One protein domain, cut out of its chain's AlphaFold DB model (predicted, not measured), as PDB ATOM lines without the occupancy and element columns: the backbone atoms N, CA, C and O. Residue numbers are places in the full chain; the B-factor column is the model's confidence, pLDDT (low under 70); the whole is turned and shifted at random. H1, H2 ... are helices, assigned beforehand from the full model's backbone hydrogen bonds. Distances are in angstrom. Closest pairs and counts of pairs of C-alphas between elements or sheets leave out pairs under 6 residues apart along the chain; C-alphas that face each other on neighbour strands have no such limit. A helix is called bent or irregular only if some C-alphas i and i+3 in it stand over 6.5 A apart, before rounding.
ATOM      1  N   ASP A   6     -16.692 -43.799  25.715       80.81
ATOM      2  CA  ASP A   6     -16.300 -45.217  25.779       80.81
ATOM      3  C   ASP A   6     -17.368 -46.185  25.233       80.81
ATOM      4  O   ASP A   6     -17.098 -47.366  25.008       80.81
ATOM      5  N   ARG A   7     -18.585 -45.687  24.991       88.31
ATOM      6  CA  ARG A   7     -19.705 -46.435  24.402       88.31
ATOM      7  C   ARG A   7     -20.163 -45.886  23.058       88.31
ATOM      8  O   ARG A   7     -21.154 -46.363  22.491       88.31
ATOM      9  N   LEU A   8     -19.473 -44.880  22.530       90.19
ATOM     10  CA  LEU A   8     -19.875 -44.214  21.299       90.19
ATOM     11  C   LEU A   8     -19.845 -45.170  20.100       90.19
ATOM     12  O   LEU A   8     -20.764 -45.145  19.282       90.19
ATOM     13  N   GLY A   9     -18.846 -46.050  20.024       92.88
ATOM     14  CA  GLY A   9     -18.717 -47.063  18.979       92.88
ATOM     15  C   GLY A   9     -19.862 -48.073  18.999       92.88
ATOM     16  O   GLY A   9     -20.478 -48.317  17.963       92.88
ATOM     17  N   GLU A  10     -20.215 -48.595  20.177       95.19
ATOM     18  CA  GLU A  10     -21.376 -49.480  20.355       95.19
ATOM     19  C   GLU A  10     -22.669 -48.786  19.911       95.19
ATOM     20  O   GLU A  10     -23.422 -49.314  19.089       95.19
ATOM     21  N   SER A  11     -22.896 -47.566  20.403       94.19
ATOM     22  CA  SER A  11     -24.094 -46.791  20.090       94.19
ATOM     23  C   SER A  11     -24.200 -46.471  18.598       94.19
ATOM     24  O   SER A  11     -25.277 -46.614  18.012       94.19
ATOM     25  N   LEU A  12     -23.092 -46.084  17.960       93.56
ATOM     26  CA  LEU A  12     -23.030 -45.790  16.530       93.56
ATOM     27  C   LEU A  12     -23.351 -47.031  15.694       93.56
ATOM     28  O   LEU A  12     -24.227 -46.971  14.828       93.56
ATOM     29  N   VAL A  13     -22.676 -48.152  15.970       96.81
ATOM     30  CA  VAL A  13     -22.878 -49.409  15.241       96.81
ATOM     31  C   VAL A  13     -24.323 -49.875  15.376       96.81
ATOM     32  O   VAL A  13     -24.992 -50.080  14.361       96.81
ATOM     33  N   HIS A  14     -24.829 -49.974  16.607       96.50
ATOM     34  CA  HIS A  14     -26.191 -50.427  16.866       96.50
ATOM     35  C   HIS A  14     -27.224 -49.525  16.187       96.50
ATOM     36  O   HIS A  14     -28.146 -50.014  15.534       96.50
ATOM     37  N   THR A  15     -27.068 -48.200  16.303       94.75
ATOM     38  CA  THR A  15     -27.996 -47.227  15.707       94.75
ATOM     39  C   THR A  15     -28.050 -47.372  14.192       94.75
ATOM     40  O   THR A  15     -29.138 -47.387  13.613       94.75
ATOM     41  N   VAL A  16     -26.891 -47.496  13.544       93.94
ATOM     42  CA  VAL A  16     -26.819 -47.648  12.090       93.94
ATOM     43  C   VAL A  16     -27.407 -48.989  11.664       93.94
ATOM     44  O   VAL A  16     -28.300 -48.998  10.824       93.94
ATOM     45  N   LEU A  17     -26.986 -50.108  12.254       95.88
ATOM     46  CA  LEU A  17     -27.500 -51.427  11.876       95.88
ATOM     47  C   LEU A  17     -29.015 -51.537  12.112       95.88
ATOM     48  O   LEU A  17     -29.747 -51.939  11.211       95.88
ATOM     49  N   SER A  18     -29.507 -51.072  13.262       95.50
ATOM     50  CA  SER A  18     -30.943 -51.051  13.574       95.50
ATOM     51  C   SER A  18     -31.740 -50.182  12.604       95.50
ATOM     52  O   SER A  18     -32.856 -50.527  12.214       95.50
ATOM     53  N   ALA A  19     -31.185 -49.045  12.171       94.44
ATOM     54  CA  ALA A  19     -31.849 -48.189  11.195       94.44
ATOM     55  C   ALA A  19     -32.090 -48.914   9.863       94.44
ATOM     56  O   ALA A  19     -33.117 -48.650   9.230       94.44
ATOM     57  N   TRP A  20     -31.179 -49.809   9.471       94.31
ATOM     58  CA  TRP A  20     -31.231 -50.610   8.247       94.31
ATOM     59  C   TRP A  20     -32.136 -51.845   8.336       94.31
ATOM     60  O   TRP A  20     -32.455 -52.423   7.303       94.31
ATOM     61  N   GLU A  21     -32.642 -52.211   9.515       88.75
ATOM     62  CA  GLU A  21     -33.705 -53.225   9.632       88.75
ATOM     63  C   GLU A  21     -35.058 -52.695   9.120       88.75
ATOM     64  O   GLU A  21     -35.951 -53.451   8.734       88.75
ATOM     65  N   ARG A  22     -35.213 -51.367   9.025       93.12
ATOM     66  CA  ARG A  22     -36.377 -50.753   8.375       93.12
ATOM     67  C   ARG A  22     -36.248 -50.892   6.861       93.12
ATOM     68  O   ARG A  22     -35.348 -50.314   6.253       93.12
ATOM     69  N   SER A  23     -37.197 -51.588   6.237       89.06
ATOM     70  CA  SER A  23     -37.189 -51.900   4.797       89.06
ATOM     71  C   SER A  23     -37.014 -50.675   3.888       89.06
ATOM     72  O   SER A  23     -36.267 -50.738   2.910       89.06
ATOM     73  N   SER A  24     -37.637 -49.542   4.230       91.19
ATOM     74  CA  SER A  24     -37.494 -48.279   3.492       91.19
ATOM     75  C   SER A  24     -36.063 -47.737   3.530       91.19
ATOM     76  O   SER A  24     -35.527 -47.331   2.498       91.19
ATOM     77  N   VAL A  25     -35.419 -47.781   4.697       91.19
ATOM     78  CA  VAL A  25     -34.029 -47.343   4.882       91.19
ATOM     79  C   VAL A  25     -33.077 -48.296   4.171       91.19
ATOM     80  O   VAL A  25     -32.215 -47.830   3.427       91.19
ATOM     81  N   LYS A  26     -33.274 -49.612   4.323       91.62
ATOM     82  CA  LYS A  26     -32.472 -50.641   3.644       91.62
ATOM     83  C   LYS A  26     -32.477 -50.444   2.136       91.62
ATOM     84  O   LYS A  26     -31.417 -50.387   1.523       91.62
ATOM     85  N   SER A  27     -33.662 -50.327   1.535       92.62
ATOM     86  CA  SER A  27     -33.795 -50.221   0.081       92.62
ATOM     87  C   SER A  27     -33.066 -48.994  -0.460       92.62
ATOM     88  O   SER A  27     -32.296 -49.111  -1.410       92.62
ATOM     89  N   ILE A  28     -33.278 -47.826   0.155       92.38
ATOM     90  CA  ILE A  28     -32.623 -46.579  -0.261       92.38
ATOM     91  C   ILE A  28     -31.111 -46.680  -0.046       92.38
ATOM     92  O   ILE A  28     -30.333 -46.349  -0.941       92.38
ATOM     93  N   GLY A  29     -30.688 -47.177   1.115       91.94
ATOM     94  CA  GLY A  29     -29.283 -47.338   1.463       91.94
ATOM     95  C   GLY A  29     -28.537 -48.262   0.499       91.94
ATOM     96  O   GLY A  29     -27.453 -47.906   0.038       91.94
ATOM     97  N   VAL A  30     -29.115 -49.411   0.128       93.88
ATOM     98  CA  VAL A  30     -28.525 -50.335  -0.858       93.88
ATOM     99  C   VAL A  30     -28.354 -49.651  -2.213       93.88
ATOM    100  O   VAL A  30     -27.290 -49.774  -2.825       93.88
ATOM    101  N   THR A  31     -29.356 -48.900  -2.680       93.00
ATOM    102  CA  THR A  31     -29.247 -48.130  -3.927       93.00
ATOM    103  C   THR A  31     -28.107 -47.119  -3.847       93.00
ATOM    104  O   THR A  31     -27.261 -47.085  -4.740       93.00
ATOM    105  N   VAL A  32     -28.034 -46.349  -2.758       91.38
ATOM    106  CA  VAL A  32     -26.975 -45.356  -2.527       91.38
ATOM    107  C   VAL A  32     -25.592 -46.009  -2.520       91.38
ATOM    108  O   VAL A  32     -24.700 -45.521  -3.212       91.38
ATOM    109  N   LEU A  33     -25.411 -47.128  -1.811       91.81
ATOM    110  CA  LEU A  33     -24.137 -47.854  -1.761       91.81
ATOM    111  C   LEU A  33     -23.713 -48.367  -3.142       91.81
ATOM    112  O   LEU A  33     -22.565 -48.170  -3.541       91.81
ATOM    113  N   ARG A  34     -24.637 -48.963  -3.911       92.31
ATOM    114  CA  ARG A  34     -24.356 -49.417  -5.285       92.31
ATOM    115  C   ARG A  34     -23.993 -48.249  -6.202       92.31
ATOM    116  O   ARG A  34     -23.060 -48.352  -6.994       92.31
ATOM    117  N   SER A  35     -24.688 -47.118  -6.085       92.25
ATOM    118  CA  SER A  35     -24.350 -45.918  -6.851       92.25
ATOM    119  C   SER A  35     -22.988 -45.352  -6.451       92.25
ATOM    120  O   SER A  35     -22.216 -44.982  -7.333       92.25
ATOM    121  N   ALA A  36     -22.659 -45.333  -5.157       90.31
ATOM    122  CA  ALA A  36     -21.401 -44.803  -4.638       90.31
ATOM    123  C   ALA A  36     -20.162 -45.553  -5.151       90.31
ATOM    124  O   ALA A  36     -19.100 -44.947  -5.253       90.31
ATOM    125  N   VAL A  37     -20.277 -46.834  -5.510       89.69
ATOM    126  CA  VAL A  37     -19.169 -47.618  -6.092       89.69
ATOM    127  C   VAL A  37     -19.150 -47.609  -7.625       89.69
ATOM    128  O   VAL A  37     -18.224 -48.129  -8.229       89.69
ATOM    129  N   SER A  38     -20.141 -46.987  -8.268       90.38
ATOM    130  CA  SER A  38     -20.191 -46.863  -9.729       90.38
ATOM    131  C   SER A  38     -19.364 -45.679 -10.254       90.38
ATOM    132  O   SER A  38     -19.151 -44.684  -9.554       90.38
ATOM    133  N   ASP A  39     -18.987 -45.722 -11.532       90.38
ATOM    134  CA  ASP A  39     -18.333 -44.600 -12.234       90.38
ATOM    135  C   ASP A  39     -19.319 -43.554 -12.787       90.38
ATOM    136  O   ASP A  39     -18.950 -42.629 -13.519       90.38
ATOM    137  N   SER A  40     -20.594 -43.649 -12.406       91.81
ATOM    138  CA  SER A  40     -21.625 -42.704 -12.829       91.81
ATOM    139  C   SER A  40     -21.432 -41.307 -12.218       91.81
ATOM    140  O   SER A  40     -20.837 -41.130 -11.149       91.81
ATOM    141  N   ALA A  41     -21.983 -40.283 -12.880       90.69
ATOM    142  CA  ALA A  41     -22.010 -38.920 -12.345       90.69
ATOM    143  C   ALA A  41     -22.752 -38.843 -10.999       90.69
ATOM    144  O   ALA A  41     -22.265 -38.210 -10.065       90.69
ATOM    145  N   ALA A  42     -23.875 -39.559 -10.876       88.19
ATOM    146  CA  ALA A  42     -24.615 -39.687  -9.625       88.19
ATOM    147  C   ALA A  42     -23.759 -40.327  -8.519       88.19
ATOM    148  O   ALA A  42     -23.712 -39.815  -7.405       88.19
ATOM    149  N   GLY A  43     -23.004 -41.384  -8.841       91.56
ATOM    150  CA  GLY A  43     -22.073 -42.027  -7.912       91.56
ATOM    151  C   GLY A  43     -20.995 -41.084  -7.383       91.56
ATOM    152  O   GLY A  43     -20.710 -41.074  -6.185       91.56
ATOM    153  N   ARG A  44     -20.437 -40.221  -8.243       91.19
ATOM    154  CA  ARG A  44     -19.490 -39.174  -7.817       91.19
ATOM    155  C   ARG A  44     -20.120 -38.177  -6.844       91.19
ATOM    156  O   ARG A  44     -19.500 -37.881  -5.827       91.19
ATOM    157  N   LEU A  45     -21.329 -37.688  -7.126       90.44
ATOM    158  CA  LEU A  45     -22.031 -36.748  -6.244       90.44
ATOM    159  C   LEU A  45     -22.353 -37.379  -4.886       90.44
ATOM    160  O   LEU A  45     -22.113 -36.760  -3.852       90.44
ATOM    161  N   ILE A  46     -22.814 -38.631  -4.890       89.25
ATOM    162  CA  ILE A  46     -23.084 -39.402  -3.673       89.25
ATOM    163  C   ILE A  46     -21.810 -39.561  -2.841       89.25
ATOM    164  O   ILE A  46     -21.831 -39.246  -1.655       89.25
ATOM    165  N   ARG A  47     -20.684 -39.973  -3.446       87.75
ATOM    166  CA  ARG A  47     -19.392 -40.072  -2.739       87.75
ATOM    167  C   ARG A  47     -18.997 -38.743  -2.100       87.75
ATOM    168  O   ARG A  47     -18.667 -38.717  -0.922       87.75
ATOM    169  N   GLN A  48     -19.074 -37.638  -2.842       87.62
ATOM    170  CA  GLN A  48     -18.729 -36.315  -2.311       87.62
ATOM    171  C   GLN A  48     -19.651 -35.870  -1.173       87.62
ATOM    172  O   GLN A  48     -19.202 -35.184  -0.260       87.62
ATOM    173  N   PHE A  49     -20.939 -36.201  -1.235       87.38
ATOM    174  CA  PHE A  49     -21.886 -35.890  -0.169       87.38
ATOM    175  C   PHE A  49     -21.606 -36.729   1.084       87.38
ATOM    176  O   PHE A  49     -21.375 -36.167   2.150       87.38
ATOM    177  N   LEU A  50     -21.536 -38.057   0.943       80.75
ATOM    178  CA  LEU A  50     -21.283 -38.978   2.056       80.75
ATOM    179  C   LEU A  50     -19.955 -38.661   2.756       80.75
ATOM    180  O   LEU A  50     -19.915 -38.584   3.981       80.75
ATOM    181  N   LEU A  51     -18.889 -38.416   1.985       79.25
ATOM    182  CA  LEU A  51     -17.567 -38.084   2.522       79.25
ATOM    183  C   LEU A  51     -17.502 -36.713   3.193       79.25
ATOM    184  O   LEU A  51     -16.623 -36.512   4.019       79.25
ATOM    185  N   ARG A  52     -18.367 -35.758   2.845       85.88
ATOM    186  CA  ARG A  52     -18.378 -34.441   3.503       85.88
ATOM    187  C   ARG A  52     -19.227 -34.462   4.762       85.88
ATOM    188  O   ARG A  52     -18.737 -34.114   5.832       85.88
ATOM    189  N   GLU A  53     -20.468 -34.916   4.643       86.81
ATOM    190  CA  GLU A  53     -21.434 -34.827   5.736       86.81
ATOM    191  C   GLU A  53     -21.151 -35.850   6.836       86.81
ATOM    192  O   GLU A  53     -21.033 -35.480   8.004       86.81
ATOM    193  N   LEU A  54     -20.991 -37.133   6.479       84.56
ATOM    194  CA  LEU A  54     -20.799 -38.183   7.482       84.56
ATOM    195  C   LEU A  54     -19.428 -38.073   8.141       84.56
ATOM    196  O   LEU A  54     -19.328 -38.178   9.362       84.56
ATOM    197  N   LYS A  55     -18.382 -37.812   7.348       89.00
ATOM    198  CA  LYS A  55     -17.029 -37.641   7.886       89.00
ATOM    199  C   LYS A  55     -16.971 -36.432   8.800       89.00
ATOM    200  O   LYS A  55     -16.510 -36.558   9.925       89.00
ATOM    201  N   GLY A  56     -17.503 -35.293   8.354       90.00
ATOM    202  CA  GLY A  56     -17.522 -34.072   9.151       90.00
ATOM    203  C   GLY A  56     -18.287 -34.241  10.464       90.00
ATOM    204  O   GLY A  56     -17.866 -33.702  11.479       90.00
ATOM    205  N   ALA A  57     -19.385 -35.002  10.476       89.31
ATOM    206  CA  ALA A  57     -20.134 -35.268  11.702       89.31
ATOM    207  C   ALA A  57     -19.333 -36.090  12.724       89.31
ATOM    208  O   ALA A  57     -19.349 -35.755  13.906       89.31
ATOM    209  N   VAL A  58     -18.625 -37.131  12.274       91.06
ATOM    210  CA  VAL A  58     -17.784 -37.959  13.152       91.06
ATOM    211  C   VAL A  58     -16.534 -37.193  13.590       91.06
ATOM    212  O   VAL A  58     -16.230 -37.181  14.776       91.06
ATOM    213  N   ALA A  59     -15.860 -36.498  12.668       93.06
ATOM    214  CA  ALA A  59     -14.660 -35.715  12.956       93.06
ATOM    215  C   ALA A  59     -14.928 -34.636  14.012       93.06
ATOM    216  O   ALA A  59     -14.217 -34.589  15.005       93.06
ATOM    217  N   ARG A  60     -16.015 -33.857  13.881       92.31
ATOM    218  CA  ARG A  60     -16.393 -32.852  14.893       92.31
ATOM    219  C   ARG A  60     -16.571 -33.457  16.284       92.31
ATOM    220  O   ARG A  60     -16.087 -32.901  17.257       92.31
ATOM    221  N   ARG A  61     -17.213 -34.626  16.380       89.44
ATOM    222  CA  ARG A  61     -17.406 -35.301  17.672       89.44
ATOM    223  C   ARG A  61     -16.083 -35.751  18.305       89.44
ATOM    224  O   ARG A  61     -16.003 -35.818  19.527       89.44
ATOM    225  N   ILE A  62     -15.087 -36.078  17.482       91.81
ATOM    226  CA  ILE A  62     -13.729 -36.443  17.910       91.81
ATOM    227  C   ILE A  62     -12.922 -35.187  18.289       91.81
ATOM    228  O   ILE A  62     -12.186 -35.195  19.271       91.81
ATOM    229  N   GLU A  63     -13.094 -34.079  17.571       93.38
ATOM    230  CA  GLU A  63     -12.509 -32.783  17.940       93.38
ATOM    231  C   GLU A  63     -13.053 -32.282  19.291       93.38
ATOM    232  O   GLU A  63     -12.287 -31.762  20.102       93.38
ATOM    233  N   ASP A  64     -14.342 -32.510  19.584       90.56
ATOM    234  CA  ASP A  64     -14.981 -32.128  20.857       90.56
ATOM    235  C   ASP A  64     -14.312 -32.769  22.092       90.56
ATOM    236  O   ASP A  64     -14.427 -32.236  23.197       90.56
ATOM    237  N   ILE A  65     -13.599 -33.890  21.920       86.56
ATOM    238  CA  ILE A  65     -12.852 -34.577  22.990       86.56
ATOM    239  C   ILE A  65     -11.353 -34.222  23.002       86.56
ATOM    240  O   ILE A  65     -10.574 -34.843  23.722       86.56
ATOM    241  N   GLY A  66     -10.943 -33.200  22.241       89.12
ATOM    242  CA  GLY A  66      -9.603 -32.605  22.292       89.12
ATOM    243  C   GLY A  66      -8.583 -33.171  21.300       89.12
ATOM    244  O   GLY A  66      -7.392 -32.901  21.450       89.12
ATOM    245  N   VAL A  67      -9.019 -33.942  20.303       93.31
ATOM    246  CA  VAL A  67      -8.151 -34.471  19.237       93.31
ATOM    247  C   VAL A  67      -7.950 -33.413  18.148       93.31
ATOM    248  O   VAL A  67      -8.877 -32.675  17.814       93.31
ATOM    249  N   ASP A  68      -6.745 -33.326  17.581       95.00
ATOM    250  CA  ASP A  68      -6.464 -32.388  16.494       95.00
ATOM    251  C   ASP A  68      -7.239 -32.734  15.211       95.00
ATOM    252  O   ASP A  68      -7.563 -33.892  14.949       95.00
ATOM    253  N   SER A  69      -7.522 -31.731  14.373       94.12
ATOM    254  CA  SER A  69      -8.352 -31.922  13.178       94.12
ATOM    255  C   SER A  69      -7.795 -32.932  12.171       94.12
ATOM    256  O   SER A  69      -8.576 -33.558  11.457       94.12
ATOM    257  N   ALA A  70      -6.471 -33.094  12.064       93.62
ATOM    258  CA  ALA A  70      -5.894 -34.029  11.100       93.62
ATOM    259  C   ALA A  70      -6.093 -35.476  11.569       93.62
ATOM    260  O   ALA A  70      -6.532 -36.329  10.792       93.62
ATOM    261  N   GLU A  71      -5.843 -35.733  12.849       94.56
ATOM    262  CA  GLU A  71      -6.099 -37.023  13.479       94.56
ATOM    263  C   GLU A  71      -7.604 -37.329  13.552       94.56
ATOM    264  O   GLU A  71      -8.031 -38.446  13.251       94.56
ATOM    265  N   ALA A  72      -8.443 -36.335  13.851       94.44
ATOM    266  CA  ALA A  72      -9.895 -36.485  13.841       94.44
ATOM    267  C   ALA A  72     -10.424 -36.874  12.448       94.44
ATOM    268  O   ALA A  72     -11.293 -37.746  12.341       94.44
ATOM    269  N   ASP A  73      -9.882 -36.285  11.375       93.38
ATOM    270  CA  ASP A  73     -10.242 -36.634   9.994       93.38
ATOM    271  C   ASP A  73      -9.850 -38.077   9.644       93.38
ATOM    272  O   ASP A  73     -10.636 -38.810   9.025       93.38
ATOM    273  N   LEU A  74      -8.662 -38.514  10.080       93.94
ATOM    274  CA  LEU A  74      -8.190 -39.884   9.898       93.94
ATOM    275  C   LEU A  74      -9.094 -40.881  10.631       93.94
ATOM    276  O   LEU A  74      -9.624 -41.810  10.013       93.94
ATOM    277  N   ARG A  75      -9.329 -40.668  11.929       95.00
ATOM    278  CA  ARG A  75     -10.188 -41.524  12.758       95.00
ATOM    279  C   ARG A  75     -11.610 -41.603  12.214       95.00
ATOM    280  O   ARG A  75     -12.155 -42.699  12.070       95.00
ATOM    281  N   ALA A  76     -12.189 -40.469  11.817       93.94
ATOM    282  CA  ALA A  76     -13.503 -40.428  11.185       93.94
ATOM    283  C   ALA A  76     -13.541 -41.246   9.885       93.94
ATOM    284  O   ALA A  76     -14.496 -41.987   9.637       93.94
ATOM    285  N   THR A  77     -12.491 -41.164   9.068       93.69
ATOM    286  CA  THR A  77     -12.376 -41.944   7.830       93.69
ATOM    287  C   THR A  77     -12.298 -43.450   8.106       93.69
ATOM    288  O   THR A  77     -12.944 -44.236   7.405       93.69
ATOM    289  N   LEU A  78     -11.576 -43.871   9.147       95.44
ATOM    290  CA  LEU A  78     -11.491 -45.277   9.557       95.44
ATOM    291  C   LEU A  78     -12.834 -45.802  10.088       95.44
ATOM    292  O   LEU A  78     -13.287 -46.865   9.660       95.44
ATOM    293  N   VAL A  79     -13.533 -45.021  10.919       95.50
ATOM    294  CA  VAL A  79     -14.898 -45.336  11.381       95.50
ATOM    295  C   VAL A  79     -15.845 -45.540  10.197       95.50
ATOM    296  O   VAL A  79     -16.553 -46.549  10.126       95.50
ATOM    297  N   LEU A  80     -15.844 -44.616   9.230       93.25
ATOM    298  CA  LEU A  80     -16.678 -44.733   8.034       93.25
ATOM    299  C   LEU A  80     -16.323 -45.956   7.193       93.25
ATOM    300  O   LEU A  80     -17.223 -46.606   6.669       93.25
ATOM    301  N   THR A  81     -15.037 -46.277   7.077       93.81
ATOM    302  CA  THR A  81     -14.563 -47.452   6.338       93.81
ATOM    303  C   THR A  81     -15.109 -48.737   6.953       93.81
ATOM    304  O   THR A  81     -15.688 -49.561   6.242       93.81
ATOM    305  N   GLN A  82     -15.012 -48.872   8.279       95.88
ATOM    306  CA  GLN A  82     -15.531 -50.026   9.009       95.88
ATOM    307  C   GLN A  82     -17.051 -50.174   8.818       95.88
ATOM    308  O   GLN A  82     -17.542 -51.261   8.499       95.88
ATOM    309  N   MET A  83     -17.798 -49.072   8.944       95.19
ATOM    310  CA  MET A  83     -19.257 -49.076   8.788       95.19
ATOM    311  C   MET A  83     -19.699 -49.349   7.348       95.19
ATOM    312  O   MET A  83     -20.606 -50.150   7.120       95.19
ATOM    313  N   ALA A  84     -19.059 -48.719   6.363       92.94
ATOM    314  CA  ALA A  84     -19.367 -48.928   4.954       92.94
ATOM    315  C   ALA A  84     -19.100 -50.379   4.533       92.94
ATOM    316  O   ALA A  84     -19.933 -50.971   3.847       92.94
ATOM    317  N   GLY A  85     -17.987 -50.969   4.985       94.94
ATOM    318  CA  GLY A  85     -17.679 -52.380   4.766       94.94
ATOM    319  C   GLY A  85     -18.753 -53.296   5.351       94.94
ATOM    320  O   GLY A  85     -19.298 -54.134   4.632       94.94
ATOM    321  N   ALA A  86     -19.128 -53.090   6.617       96.38
ATOM    322  CA  ALA A  86     -20.175 -53.877   7.268       96.38
ATOM    323  C   ALA A  86     -21.508 -53.821   6.504       96.38
ATOM    324  O   ALA A  86     -22.102 -54.862   6.221       96.38
ATOM    325  N   LEU A  87     -21.956 -52.626   6.105       95.75
ATOM    326  CA  LEU A  87     -23.203 -52.450   5.354       95.75
ATOM    327  C   LEU A  87     -23.128 -53.051   3.943       95.75
ATOM    328  O   LEU A  87     -24.092 -53.668   3.487       95.75
ATOM    329  N   MET A  88     -21.987 -52.915   3.261       95.56
ATOM    330  CA  MET A  88     -21.758 -53.507   1.942       95.56
ATOM    331  C   MET A  88     -21.843 -55.036   2.005       95.56
ATOM    332  O   MET A  88     -22.621 -55.644   1.266       95.56
ATOM    333  N   PHE A  89     -21.093 -55.662   2.914       96.69
ATOM    334  CA  PHE A  89     -21.078 -57.117   3.045       96.69
ATOM    335  C   PHE A  89     -22.410 -57.676   3.553       96.69
ATOM    336  O   PHE A  89     -22.846 -58.713   3.062       96.69
ATOM    337  N   ARG A  90     -23.090 -56.986   4.478       96.88
ATOM    338  CA  ARG A  90     -24.368 -57.446   5.042       96.88
ATOM    339  C   ARG A  90     -25.547 -57.275   4.086       96.88
ATOM    340  O   ARG A  90     -26.381 -58.166   3.999       96.88
ATOM    341  N   HIS A  91     -25.656 -56.135   3.399       95.25
ATOM    342  CA  HIS A  91     -26.888 -55.763   2.686       95.25
ATOM    343  C   HIS A  91     -26.769 -55.701   1.163       95.25
ATOM    344  O   HIS A  91     -27.795 -55.682   0.487       95.25
ATOM    345  N   VAL A  92     -25.556 -55.609   0.611       94.88
ATOM    346  CA  VAL A  92     -25.353 -55.503  -0.845       94.88
ATOM    347  C   VAL A  92     -24.818 -56.807  -1.420       94.88
ATOM    348  O   VAL A  92     -25.305 -57.253  -2.460       94.88
ATOM    349  N   LEU A  93     -23.809 -57.375  -0.758       96.12
ATOM    350  CA  LEU A  93     -23.181 -58.642  -1.133       96.12
ATOM    351  C   LEU A  93     -23.810 -59.847  -0.426       96.12
ATOM    352  O   LEU A  93     -23.619 -60.961  -0.895       96.12
ATOM    353  N   GLU A  94     -24.543 -59.613   0.668       96.19
ATOM    354  CA  GLU A  94     -25.273 -60.636   1.433       96.19
ATOM    355  C   GLU A  94     -24.383 -61.834   1.827       96.19
ATOM    356  O   GLU A  94     -24.746 -62.997   1.676       96.19
ATOM    357  N   LEU A  95     -23.181 -61.538   2.334       98.00
ATOM    358  CA  LEU A  95     -22.180 -62.541   2.696       98.00
ATOM    359  C   LEU A  95     -22.518 -63.224   4.031       98.00
ATOM    360  O   LEU A  95     -22.670 -62.551   5.047       98.00
ATOM    361  N   GLU A  96     -22.557 -64.556   4.070       96.75
ATOM    362  CA  GLU A  96     -22.790 -65.312   5.312       96.75
ATOM    363  C   GLU A  96     -21.497 -65.575   6.112       96.75
ATOM    364  O   GLU A  96     -20.429 -65.732   5.513       96.75
ATOM    365  N   PRO A  97     -21.556 -65.626   7.464       96.12
ATOM    366  CA  PRO A  97     -22.755 -65.525   8.313       96.12
ATOM    367  C   PRO A  97     -23.193 -64.077   8.621       96.12
ATOM    368  O   PRO A  97     -24.052 -63.848   9.467       96.12
ATOM    369  N   LEU A  98     -22.560 -63.071   8.006       96.06
ATOM    370  CA  LEU A  98     -22.770 -61.657   8.333       96.06
ATOM    371  C   LEU A  98     -24.174 -61.163   7.953       96.06
ATOM    372  O   LEU A  98     -24.741 -60.332   8.662       96.06
ATOM    373  N   ALA A  99     -24.715 -61.646   6.835       96.44
ATOM    374  CA  ALA A  99     -26.014 -61.243   6.307       96.44
ATOM    375  C   ALA A  99     -27.166 -61.637   7.240       96.44
ATOM    376  O   ALA A  99     -28.054 -60.819   7.486       96.44
ATOM    377  N   SER A 100     -27.116 -62.849   7.799       96.12
ATOM    378  CA  SER A 100     -28.161 -63.386   8.679       96.12
ATOM    379  C   SER A 100     -27.949 -63.112  10.173       96.12
ATOM    380  O   SER A 100     -28.876 -63.294  10.962       96.12
ATOM    381  N   MET A 101     -26.761 -62.654  10.583       97.75
ATOM    382  CA  MET A 101     -26.449 -62.396  11.993       97.75
ATOM    383  C   MET A 101     -27.431 -61.388  12.631       97.75
ATOM    384  O   MET A 101     -27.715 -60.357  12.011       97.75
ATOM    385  N   PRO A 102     -27.921 -61.612  13.864       97.50
ATOM    386  CA  PRO A 102     -28.709 -60.612  14.584       97.50
ATOM    387  C   PRO A 102     -27.948 -59.289  14.750       97.50
ATOM    388  O   PRO A 102     -26.724 -59.278  14.886       97.50
ATOM    389  N   VAL A 103     -28.668 -58.164  14.748       96.81
ATOM    390  CA  VAL A 103     -28.055 -56.828  14.877       96.81
ATOM    391  C   VAL A 103     -27.248 -56.697  16.166       96.81
ATOM    392  O   VAL A 103     -26.141 -56.167  16.119       96.81
ATOM    393  N   ASP A 104     -27.751 -57.213  17.283       97.44
ATOM    394  CA  ASP A 104     -27.065 -57.137  18.578       97.44
ATOM    395  C   ASP A 104     -25.760 -57.944  18.569       97.44
ATOM    396  O   ASP A 104     -24.707 -57.458  18.986       97.44
ATOM    397  N   ASP A 105     -25.797 -59.144  17.986       98.00
ATOM    398  CA  ASP A 105     -24.625 -60.005  17.824       98.00
ATOM    399  C   ASP A 105     -23.561 -59.373  16.928       98.00
ATOM    400  O   ASP A 105     -22.358 -59.477  17.202       98.00
ATOM    401  N   LEU A 106     -23.993 -58.729  15.845       97.31
ATOM    402  CA  LEU A 106     -23.090 -58.044  14.937       97.31
ATOM    403  C   LEU A 106     -22.534 -56.764  15.569       97.31
ATOM    404  O   LEU A 106     -21.344 -56.477  15.434       97.31
ATOM    405  N   THR A 107     -23.367 -56.037  16.310       97.75
ATOM    406  CA  THR A 107     -22.968 -54.865  17.093       97.75
ATOM    407  C   THR A 107     -21.850 -55.223  18.054       97.75
ATOM    408  O   THR A 107     -20.793 -54.602  17.997       97.75
ATOM    409  N   ALA A 108     -22.029 -56.264  18.870       97.25
ATOM    410  CA  ALA A 108     -21.033 -56.686  19.852       97.25
ATOM    411  C   ALA A 108     -19.668 -57.025  19.219       97.25
ATOM    412  O   ALA A 108     -18.626 -56.841  19.843       97.25
ATOM    413  N   ARG A 109     -19.665 -57.496  17.964       97.50
ATOM    414  CA  ARG A 109     -18.447 -57.853  17.217       97.50
ATOM    415  C   ARG A 109     -17.792 -56.663  16.516       97.50
ATOM    416  O   ARG A 109     -16.571 -56.626  16.414       97.50
ATOM    417  N   LEU A 110     -18.578 -55.708  16.017       96.88
ATOM    418  CA  LEU A 110     -18.077 -54.542  15.279       96.88
ATOM    419  C   LEU A 110     -17.742 -53.350  16.178       96.88
ATOM    420  O   LEU A 110     -16.840 -52.579  15.850       96.88
ATOM    421  N   ALA A 111     -18.451 -53.198  17.297       96.56
ATOM    422  CA  ALA A 111     -18.290 -52.075  18.212       96.56
ATOM    423  C   ALA A 111     -16.838 -51.877  18.678       96.56
ATOM    424  O   ALA A 111     -16.390 -50.735  18.614       96.56
ATOM    425  N   PRO A 112     -16.054 -52.917  19.040       96.31
ATOM    426  CA  PRO A 112     -14.666 -52.722  19.463       96.31
ATOM    427  C   PRO A 112     -13.762 -52.141  18.370       96.31
ATOM    428  O   PRO A 112     -12.897 -51.326  18.666       96.31
ATOM    429  N   ALA A 113     -13.968 -52.520  17.103       96.12
ATOM    430  CA  ALA A 113     -13.191 -51.974  15.988       96.12
ATOM    431  C   ALA A 113     -13.532 -50.498  15.747       96.12
ATOM    432  O   ALA A 113     -12.646 -49.662  15.590       96.12
ATOM    433  N   VAL A 114     -14.826 -50.162  15.775       96.50
ATOM    434  CA  VAL A 114     -15.286 -48.776  15.626       96.50
ATOM    435  C   VAL A 114     -14.830 -47.912  16.801       96.50
ATOM    436  O   VAL A 114     -14.317 -46.820  16.576       96.50
ATOM    437  N   GLN A 115     -14.961 -48.408  18.033       95.25
ATOM    438  CA  GLN A 115     -14.473 -47.731  19.232       95.25
ATOM    439  C   GLN A 115     -12.955 -47.538  19.172       95.25
ATOM    440  O   GLN A 115     -12.484 -46.432  19.384       95.25
ATOM    441  N   GLY A 116     -12.194 -48.554  18.758       94.62
ATOM    442  CA  GLY A 116     -10.746 -48.436  18.587       94.62
ATOM    443  C   GLY A 116     -10.340 -47.338  17.598       94.62
ATOM    444  O   GLY A 116      -9.356 -46.643  17.833       94.62
ATOM    445  N   HIS A 117     -11.105 -47.126  16.524       95.00
ATOM    446  CA  HIS A 117     -10.879 -46.002  15.611       95.00
ATOM    447  C   HIS A 117     -11.260 -44.647  16.218       95.00
ATOM    448  O   HIS A 117     -10.557 -43.675  15.964       95.00
ATOM    449  N   LEU A 118     -12.327 -44.570  17.020       92.62
ATOM    450  CA  LEU A 118     -12.696 -43.351  17.755       92.62
ATOM    451  C   LEU A 118     -11.612 -42.976  18.783       92.62
ATOM    452  O   LEU A 118     -11.174 -41.826  18.843       92.62
ATOM    453  N   ASP A 119     -11.113 -43.972  19.512       91.69
ATOM    454  CA  ASP A 119     -10.094 -43.822  20.554       91.69
ATOM    455  C   ASP A 119      -8.687 -43.599  19.975       91.69
ATOM    456  O   ASP A 119      -7.806 -43.082  20.662       91.69
ATOM    457  N   GLY A 120      -8.471 -43.940  18.698       86.94
ATOM    458  CA  GLY A 120      -7.186 -43.792  18.011       86.94
ATOM    459  C   GLY A 120      -6.178 -44.893  18.308       86.94
ATOM    460  O   GLY A 120      -4.974 -44.644  18.312       86.94
TER     461      GLY A 120
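This is residues 6 to 120 of the 125 residues of a protein of Brevibacterium sp (UniProt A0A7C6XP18). The longest helix, H4, runs through the middle of a flat body; H3 meets it in a V, and H2 closes the wide end into a triangle. On the other side of H4, H5 folds back as a helical hairpin, and H1 crosses H5. The printed part has 115 residues with five named helices, H1 to H5 in order, and no named strand: all helix, mostly crossed. It is compact, with a radius of gyration of the C-alphas of 14.3 A and spans of 37 by 37 by 20 A.

Find C-alpha 69 at (-8.352, -31.922, 13.178); from there H4, residues 69 to 92, runs 32.3 A. It is neither bent nor irregular, but only just: C-alphas 89 and 92 are 6.0 A apart. H3, residues 41 to 63, also spans 32.3 A. H2 is residues 23 to 36. H1, residues 6 to 20, begins at (-16.300, -45.217, 25.779) and is irregular, with C-alphas 6 and 9 7.4 A apart. H5, residues 103 to 119, ends at (-10.094, -43.822, 20.554); it has a kink of 43 degrees near residue 110 and is only just irregular, C-alphas 109 and 112 being 6.8 A apart.

Start at H4: its residues 69 to 80 touch residues 54 to 63 of H3 at a steep tilt of 53 degrees, closest at the C-alphas of Ala 59 and Ala 72, 4.9 A. Its residues 75 to 83 touch residues 113 to 118 of H5 at a shallow tilt of 19 degrees, opposite ways, closest at the C-alphas of Arg 75 and His 117, 5.4 A. Its residues 88 to 92 touch H2, closest at the C-alphas of Val 30 and Val 92, 6.1 A. H1 touches H5, closest at the C-alphas of Gly 9 and Gln 115, 4.3 A. H1 and H3 are apart. Every O i to N i+4 pair is within hydrogen-bond range in H2 and H4; H1 has 10 of 11, H3 18 of 19 and H5 11 of 13.

The C-alphas farthest apart, of Gly 66 and Glu 96, are 39.1 A apart. The printed part has no cut, no link is long, and no printed residue is under 70 in pLDDT.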